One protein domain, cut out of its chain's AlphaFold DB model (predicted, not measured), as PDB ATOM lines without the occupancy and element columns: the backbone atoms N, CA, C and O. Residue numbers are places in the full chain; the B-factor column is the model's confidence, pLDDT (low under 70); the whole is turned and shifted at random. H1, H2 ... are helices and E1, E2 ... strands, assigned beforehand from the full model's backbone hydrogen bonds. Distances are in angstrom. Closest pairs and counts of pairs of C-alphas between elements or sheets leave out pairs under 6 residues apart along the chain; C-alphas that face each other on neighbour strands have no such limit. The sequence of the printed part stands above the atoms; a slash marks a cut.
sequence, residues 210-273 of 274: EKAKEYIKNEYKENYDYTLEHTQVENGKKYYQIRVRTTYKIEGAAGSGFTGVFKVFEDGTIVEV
ATOM      1  N   GLU A 210     275.889 285.365 480.062       86.88
ATOM      2  CA  GLU A 210     276.723 284.289 479.503       86.88
ATOM      3  C   GLU A 210     275.885 283.089 479.050       86.88
ATOM      4  O   GLU A 210     276.007 282.663 477.904       86.88
ATOM      5  N   LYS A 211     274.946 282.625 479.886       90.25
ATOM      6  CA  LYS A 211     274.013 281.552 479.507       90.25
ATOM      7  C   LYS A 211     273.120 281.934 478.326       90.25
ATOM      8  O   LYS A 211     272.854 281.116 477.455       90.25
ATOM      9  N   ALA A 212     272.685 283.191 478.260       90.31
ATOM     10  CA  ALA A 212     271.887 283.675 477.138       90.31
ATOM     11  C   ALA A 212     272.671 283.676 475.809       90.31
ATOM     12  O   ALA A 212     272.108 283.359 474.761       90.31
ATOM     13  N   LYS A 213     273.980 283.974 475.840       91.25
ATOM     14  CA  LYS A 213     274.856 283.838 474.661       91.25
ATOM     15  C   LYS A 213     275.009 282.380 474.232       91.25
ATOM     16  O   LYS A 213     275.016 282.110 473.033       91.25
ATOM     17  N   GLU A 214     275.101 281.450 475.185       88.81
ATOM     18  CA  GLU A 214     275.165 280.012 474.890       88.81
ATOM     19  C   GLU A 214     273.911 279.512 474.167       88.81
ATOM     20  O   GLU A 214     274.047 278.750 473.214       88.81
ATOM     21  N   TYR A 215     272.712 279.985 474.531       89.75
ATOM     22  CA  TYR A 215     271.485 279.632 473.805       89.75
ATOM     23  C   TYR A 215     271.544 280.051 472.330       89.75
ATOM     24  O   TYR A 215     271.323 279.216 471.458       89.75
ATOM     25  N   ILE A 216     271.940 281.295 472.035       88.56
ATOM     26  CA  ILE A 216     272.105 281.762 470.644       88.56
ATOM     27  C   ILE A 216     273.184 280.943 469.921       88.56
ATOM     28  O   ILE A 216     272.995 280.527 468.781       88.56
ATOM     29  N   LYS A 217     274.323 280.692 470.575       87.94
ATOM     30  CA  LYS A 217     275.421 279.922 469.975       87.94
ATOM     31  C   LYS A 217     274.999 278.491 469.631       87.94
ATOM     32  O   LYS A 217     275.392 277.981 468.587       87.94
ATOM     33  N   ASN A 218     274.216 277.850 470.495       86.19
ATOM     34  CA  ASN A 218     273.749 276.482 470.287       86.19
ATOM     35  C   ASN A 218     272.684 276.391 469.186       86.19
ATOM     36  O   ASN A 218     272.718 275.437 468.410       86.19
ATOM     37  N   GLU A 219     271.789 277.381 469.101       87.50
ATOM     38  CA  GLU A 219     270.726 277.438 468.092       87.50
ATOM     39  C   GLU A 219     271.297 277.676 466.686       87.50
ATOM     40  O   GLU A 219     271.081 276.880 465.773       87.50
ATOM     41  N   TYR A 220     272.096 278.735 466.522       83.62
ATOM     42  CA  TYR A 220     272.559 279.181 465.203       83.62
ATOM     43  C   TYR A 220     273.904 278.573 464.784       83.62
ATOM     44  O   TYR A 220     274.252 278.610 463.610       83.62
ATOM     45  N   LYS A 221     274.669 277.985 465.720       81.44
ATOM     46  CA  LYS A 221     275.993 277.363 465.480       81.44
ATOM     47  C   LYS A 221     277.016 278.284 464.798       81.44
ATOM     48  O   LYS A 221     277.966 277.811 464.177       81.44
ATOM     49  N   GLU A 222     276.856 279.592 464.964       77.69
ATOM     50  CA  GLU A 222     277.731 280.627 464.415       77.69
ATOM     51  C   GLU A 222     278.522 281.352 465.514       77.69
ATOM     52  O   GLU A 222     278.142 281.376 466.688       77.69
ATOM     53  N   ASN A 223     279.648 281.960 465.124       78.94
ATOM     54  CA  ASN A 223     280.468 282.782 466.013       78.94
ATOM     55  C   ASN A 223     280.108 284.263 465.855       78.94
ATOM     56  O   ASN A 223     280.485 284.906 464.865       78.94
ATOM     57  N   TYR A 224     279.443 284.803 466.874       84.25
ATOM     58  CA  TYR A 224     279.053 286.205 466.938       84.25
ATOM     59  C   TYR A 224     279.851 287.006 467.967       84.25
ATOM     60  O   TYR A 224     280.273 286.485 468.999       84.25
ATOM     61  N   ASP A 225     279.945 288.309 467.720       85.50
ATOM     62  CA  ASP A 225     280.157 289.312 468.755       85.50
ATOM     63  C   ASP A 225     278.808 289.683 469.376       85.50
ATOM     64  O   ASP A 225     277.858 290.027 468.669       85.50
ATOM     65  N   TYR A 226     278.725 289.636 470.705       83.88
ATOM     66  CA  TYR A 226     277.479 289.841 471.444       83.88
ATOM     67  C   TYR A 226     277.497 291.174 472.185       83.88
ATOM     68  O   TYR A 226     278.396 291.448 472.979       83.88
ATOM     69  N   THR A 227     276.457 291.980 471.990       87.19
ATOM     70  CA  THR A 227     276.231 293.221 472.737       87.19
ATOM     71  C   THR A 227     274.900 293.135 473.471       87.19
ATOM     72  O   THR A 227     273.855 292.944 472.852       87.19
ATOM     73  N   LEU A 228     274.923 293.286 474.796       85.12
ATOM     74  CA  LEU A 228     273.702 293.398 475.591       85.12
ATOM     75  C   LEU A 228     273.059 294.769 475.354       85.12
ATOM     76  O   LEU A 228     273.665 295.791 475.667       85.12
ATOM     77  N   GLU A 229     271.822 294.795 474.859       84.06
ATOM     78  CA  GLU A 229     271.055 296.036 474.723       84.06
ATOM     79  C   GLU A 229     270.302 296.360 476.017       84.06
ATOM     80  O   GLU A 229     270.416 297.467 476.547       84.06
ATOM     81  N   HIS A 230     269.560 295.392 476.563       77.25
ATOM     82  CA  HIS A 230     268.901 295.523 477.865       77.25
ATOM     83  C   HIS A 230     268.440 294.182 478.449       77.25
ATOM     84  O   HIS A 230     268.316 293.178 477.753       77.25
ATOM     85  N   THR A 231     268.094 294.195 479.736       87.19
ATOM     86  CA  THR A 231     267.427 293.094 480.446       87.19
ATOM     87  C   THR A 231     266.020 293.528 480.828       87.19
ATOM     88  O   THR A 231     265.850 294.623 481.364       87.19
ATOM     89  N   GLN A 232     265.019 292.697 480.549       86.56
ATOM     90  CA  GLN A 232     263.608 292.982 480.831       86.56
ATOM     91  C   GLN A 232     262.884 291.716 481.304       86.56
ATOM     92  O   GLN A 232     263.459 290.628 481.310       86.56
ATOM     93  N   VAL A 233     261.625 291.868 481.714       81.19
ATOM     94  CA  VAL A 233     260.709 290.763 482.021       81.19
ATOM     95  C   VAL A 233     259.490 290.897 481.116       81.19
ATOM     96  O   VAL A 233     258.892 291.967 481.046       81.19
ATOM     97  N   GLU A 234     259.118 289.822 480.430       80.62
ATOM     98  CA  GLU A 234     257.939 289.751 479.564       80.62
ATOM     99  C   GLU A 234     257.181 288.464 479.905       80.62
ATOM    100  O   GLU A 234     257.772 287.392 480.006       80.62
ATOM    101  N   ASN A 235     255.880 288.584 480.188       80.50
ATOM    102  CA  ASN A 235     255.031 287.481 480.662       80.50
ATOM    103  C   ASN A 235     255.592 286.732 481.887       80.50
ATOM    104  O   ASN A 235     255.509 285.511 481.982       80.50
ATOM    105  N   GLY A 236     256.188 287.475 482.825       80.25
ATOM    106  CA  GLY A 236     256.777 286.914 484.045       80.25
ATOM    107  C   GLY A 236     258.122 286.216 483.842       80.25
ATOM    108  O   GLY A 236     258.695 285.769 484.829       80.25
ATOM    109  N   LYS A 237     258.644 286.169 482.608       81.44
ATOM    110  CA  LYS A 237     259.939 285.565 482.285       81.44
ATOM    111  C   LYS A 237     260.992 286.629 482.025       81.44
ATOM    112  O   LYS A 237     260.766 287.562 481.249       81.44
ATOM    113  N   LYS A 238     262.159 286.494 482.648       84.62
ATOM    114  CA  LYS A 238     263.307 287.368 482.372       84.62
ATOM    115  C   LYS A 238     263.875 287.073 480.983       84.62
ATOM    116  O   LYS A 238     264.064 285.913 480.632       84.62
ATOM    117  N   TYR A 239     264.220 288.115 480.227       88.81
ATOM    118  CA  TYR A 239     264.971 287.986 478.979       88.81
ATOM    119  C   TYR A 239     266.085 289.031 478.840       88.81
ATOM    120  O   TYR A 239     266.030 290.126 479.415       88.81
ATOM    121  N   TYR A 240     267.101 288.690 478.052       87.81
ATOM    122  CA  TYR A 240     268.125 289.615 477.568       87.81
ATOM    123  C   TYR A 240     267.856 289.939 476.100       87.81
ATOM    124  O   TYR A 240     267.689 289.023 475.298       87.81
ATOM    125  N   GLN A 241     267.826 291.224 475.745       92.62
ATOM    126  CA  GLN A 241     267.867 291.651 474.350       92.62
ATOM    127  C   GLN A 241     269.326 291.786 473.924       92.62
ATOM    128  O   GLN A 241     270.072 292.580 474.502       92.62
ATOM    129  N   ILE A 242     269.741 290.979 472.955       91.69
ATOM    130  CA  ILE A 242     271.133 290.796 472.559       91.69
ATOM    131  C   ILE A 242     271.259 291.109 471.077       91.69
ATOM    132  O   ILE A 242     270.642 290.451 470.246       91.69
ATOM    133  N   ARG A 243     272.099 292.088 470.747       91.25
ATOM    134  CA  ARG A 243     272.531 292.324 469.373       91.25
ATOM    135  C   ARG A 243     273.722 291.430 469.064       91.25
ATOM    136  O   ARG A 243     274.700 291.441 469.816       91.25
ATOM    137  N   VAL A 244     273.656 290.707 467.955       88.81
ATOM    138  CA  VAL A 244     274.761 289.899 467.436       88.81
ATOM    139  C   VAL A 244     275.370 290.538 466.201       88.81
ATOM    140  O   VAL A 244     274.679 291.231 465.451       88.81
ATOM    141  N   ARG A 245     276.659 290.295 465.976       85.75
ATOM    142  CA  ARG A 245     277.337 290.592 464.711       85.75
ATOM    143  C   ARG A 245     278.224 289.428 464.305       85.75
ATOM    144  O   ARG A 245     278.939 288.904 465.154       85.75
ATOM    145  N   THR A 246     278.208 289.023 463.037       79.50
ATOM    146  CA  THR A 246     279.164 288.014 462.557       79.50
ATOM    147  C   THR A 246     280.591 288.539 462.621       79.50
ATOM    148  O   THR A 246     280.869 289.704 462.340       79.50
ATOM    149  N   THR A 247     281.513 287.652 462.981       69.25
ATOM    150  CA  THR A 247     282.939 287.977 463.136       69.25
ATOM    151  C   THR A 247     283.721 287.927 461.815       69.25
ATOM    152  O   THR A 247     284.872 288.356 461.761       69.25
ATOM    153  N   TYR A 248     283.102 287.456 460.724       67.00
ATOM    154  CA  TYR A 248     283.691 287.411 459.383       67.00
ATOM    155  C   TYR A 248     283.114 288.494 458.457       67.00
ATOM    156  O   TYR A 248     281.955 288.906 458.564       67.00
ATOM    157  N   LYS A 249     283.951 288.980 457.535       61.50
ATOM    158  CA  LYS A 249     283.561 289.957 456.508       61.50
ATOM    159  C   LYS A 249     282.876 289.235 455.349       61.50
ATOM    160  O   LYS A 249     283.386 288.217 454.891       61.50
ATOM    161  N   ILE A 250     281.763 289.778 454.861       59.56
ATOM    162  CA  ILE A 250     281.175 289.342 453.588       59.56
ATOM    163  C   ILE A 250     281.887 290.092 452.463       59.56
ATOM    164  O   ILE A 250     282.012 291.318 452.500       59.56
ATOM    165  N   GLU A 251     282.386 289.347 451.484       51.50
ATOM    166  CA  GLU A 251     283.090 289.893 450.326       51.50
ATOM    167  C   GLU A 251     282.159 290.848 449.552       51.50
ATOM    168  O   GLU A 251     281.059 290.474 449.152       51.50
ATOM    169  N   GLY A 252     282.563 292.117 449.414       60.28
ATOM    170  CA  GLY A 252     281.765 293.173 448.772       60.28
ATOM    171  C   GLY A 252     280.960 294.090 449.709       60.28
ATOM    172  O   GLY A 252     280.435 295.097 449.240       60.28
ATOM    173  N   ALA A 253     280.900 293.821 451.021       56.34
ATOM    174  CA  ALA A 253     280.261 294.703 452.006       56.34
ATOM    175  C   ALA A 253     281.298 295.466 452.856       56.34
ATOM    176  O   ALA A 253     282.297 294.906 453.306       56.34
ATOM    177  N   ALA A 254     281.054 296.753 453.131       48.47
ATOM    178  CA  ALA A 254     281.940 297.618 453.924       48.47
ATOM    179  C   ALA A 254     281.872 297.358 455.454       48.47
ATOM    180  O   ALA A 254     281.972 298.294 456.247       48.47
ATOM    181  N   GLY A 255     281.685 296.105 455.892       56.88
ATOM    182  CA  GLY A 255     281.539 295.749 457.311       56.88
ATOM    183  C   GLY A 255     281.243 294.266 457.586       56.88
ATOM    184  O   GLY A 255     281.153 293.457 456.665       56.88
ATOM    185  N   SER A 256     281.122 293.912 458.874       57.84
ATOM    186  CA  SER A 256     280.665 292.593 459.350       57.84
ATOM    187  C   SER A 256     279.297 292.242 458.760       57.84
ATOM    188  O   SER A 256     278.405 293.089 458.732       57.84
ATOM    189  N   GLY A 257     279.152 291.004 458.293       61.12
ATOM    190  CA  GLY A 257     278.155 290.622 457.296       61.12
ATOM    191  C   GLY A 257     276.710 290.408 457.744       61.12
ATOM    192  O   GLY A 257     275.816 290.430 456.907       61.12
ATOM    193  N   PHE A 258     276.457 290.201 459.034       62.94
ATOM    194  CA  PHE A 258     275.107 289.966 459.544       62.94
ATOM    195  C   PHE A 258     274.972 290.584 460.934       62.94
ATOM    196  O   PHE A 258     275.843 290.395 461.784       62.94
ATOM    197  N   THR A 259     273.920 291.375 461.140       74.88
ATOM    198  CA  THR A 259     273.558 291.975 462.429       74.88
ATOM    199  C   THR A 259     272.107 291.621 462.704       74.88
ATOM    200  O   THR A 259     271.261 292.016 461.913       74.88
ATOM    201  N   GLY A 260     271.841 290.936 463.814       84.94
ATOM    202  CA  GLY A 260     270.486 290.616 464.271       84.94
ATOM    203  C   GLY A 260     270.301 290.990 465.739       84.94
ATOM    204  O   GLY A 260     271.283 291.160 466.475       84.94
ATOM    205  N   VAL A 261     269.057 291.152 466.173       90.75
ATOM    206  CA  VAL A 261     268.688 291.422 467.567       90.75
ATOM    207  C   VAL A 261     267.767 290.317 468.073       90.75
ATOM    208  O   VAL A 261     266.696 290.102 467.521       90.75
ATOM    209  N   PHE A 262     268.145 289.651 469.165       92.56
ATOM    210  CA  PHE A 262     267.383 288.552 469.762       92.56
ATOM    211  C   PHE A 262     266.893 288.891 471.165       92.56
ATOM    212  O   PHE A 262     267.647 289.442 471.965       92.56
ATOM    213  N   LYS A 263     265.676 288.478 471.515       95.19
ATOM    214  CA  LYS A 263     265.260 288.280 472.909       95.19
ATOM    215  C   LYS A 263     265.576 286.847 473.308       95.19
ATOM    216  O   LYS A 263     265.073 285.923 472.678       95.19
ATOM    217  N   VAL A 264     266.358 286.669 474.365       93.12
ATOM    218  CA  VAL A 264     266.685 285.351 474.920       93.12
ATOM    219  C   VAL A 264     266.125 285.248 476.325       93.12
ATOM    220  O   VAL A 264     266.550 285.995 477.209       93.12
ATOM    221  N   PHE A 265     265.172 284.346 476.519       93.06
ATOM    222  CA  PHE A 265     264.450 284.145 477.770       93.06
ATOM    223  C   PHE A 265     265.160 283.147 478.688       93.06
ATOM    224  O   PHE A 265     265.973 282.334 478.251       93.06
ATOM    225  N   GLU A 266     264.842 283.206 479.979       87.56
ATOM    226  CA  GLU A 266     265.449 282.345 481.003       87.56
ATOM    227  C   GLU A 266     265.122 280.857 480.869       87.56
ATOM    228  O   GLU A 266     265.832 280.026 481.425       87.56
ATOM    229  N   ASP A 267     264.087 280.525 480.099       87.12
ATOM    230  CA  ASP A 267     263.722 279.156 479.734       87.12
ATOM    231  C   ASP A 267     264.403 278.663 478.444       87.12
ATOM    232  O   ASP A 267     264.136 277.550 477.997       87.12
ATOM    233  N   GLY A 268     265.273 279.482 477.841       87.44
ATOM    234  CA  GLY A 268     265.976 279.169 476.598       87.44
ATOM    235  C   GLY A 268     265.253 279.590 475.322       87.44
ATOM    236  O   GLY A 268     265.815 279.420 474.244       87.44
ATOM    237  N   THR A 269     264.053 280.172 475.404       90.94
ATOM    238  CA  THR A 269     263.343 280.667 474.214       90.94
ATOM    239  C   THR A 269     264.128 281.804 473.552       90.94
ATOM    240  O   THR A 269     264.569 282.731 474.236       90.94
ATOM    241  N   ILE A 270     264.259 281.772 472.222       91.81
ATOM    242  CA  ILE A 270     264.900 282.826 471.423       91.81
ATOM    243  C   ILE A 270     263.880 283.404 470.441       91.81
ATOM    244  O   ILE A 270     263.210 282.663 469.728       91.81
ATOM    245  N   VAL A 271     263.761 284.732 470.405       90.56
ATOM    246  CA  VAL A 271     262.900 285.456 469.458       90.56
ATOM    247  C   VAL A 271     263.724 286.511 468.738       90.56
ATOM    248  O   VAL A 271     264.258 287.417 469.376       90.56
ATOM    249  N   GLU A 272     263.818 286.416 467.415       89.94
ATOM    250  CA  GLU A 272     264.436 287.445 466.576       89.94
ATOM    251  C   GLU A 272     263.513 288.665 466.467       89.94
ATOM    252  O   GLU A 272     262.309 288.540 466.244       89.94
ATOM    253  N   VAL A 273     264.073 289.849 466.701       82.94
ATOM    254  CA  VAL A 273     263.330 291.108 466.802       82.94
ATOM    255  C   VAL A 273     263.522 291.967 465.567       82.94
ATOM    256  O   VAL A 273     262.565 292.657 465.242       82.94
TER     257      VAL A 273
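AT A GLANCE: This is residues 210 to 273 of the 274 residues of an uncharacterized protein of Bacillus thuringiensis serovar mexicanensis (UniProt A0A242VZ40). A strongly twisted four-stranded sheet has one helix across one face, and a loop, residues 247 to 258, lengthens it at one end. The 64 printed residues include H1, E1, E2, E3 and E4 in that order, mixed in class. The sheet, E1 - E2 - E3 - E4, is an antiparallel meander, each strand beside the one before. It is only just compact, close to loose: radius of gyration of the C-alphas 12.5 A, spans 44 by 19 by 16 A.

HOW THE PARTS SIT: Start at H1, residues 210 to 220, with every O i to N i+4 pair within hydrogen-bond range; its height over the sheet is 7.4 A. E1, residues 224 to 234, bends by 65 degrees at residue 230. It forms a hairpin with E2, residues 237 to 246; N 227 and O 243 are 2.8 A apart, within hydrogen-bond range. H1 runs only just across E2, at 62 degrees on the local plane. E3, residues 259 to 265, comes closest to H1 at the C-alphas of Val 264 and Ala 212, 5.9 A apart. E3 is the antiparallel neighbour of E2; look for N 242 and O 262, 2.8 A apart, within hydrogen-bond range. E4, residues 270 to 272, closes a hairpin with E3; N 263 and O 271 are 2.8 A apart.

IN THESE COORDINATES: Find C-alpha 210 at (276.723, 284.289, 479.503); H1 runs 15.7 A. E1 measures 24.9 A, E2 27.7 A, E3 19.5 A; E4 ends at (264.436, 287.445, 466.576).

THE WHOLE: The printed part has no cut. C-alphas 236 and 252, the farthest apart, are 43.7 A apart. The long link, residues 247 to 258, has pLDDT under 70.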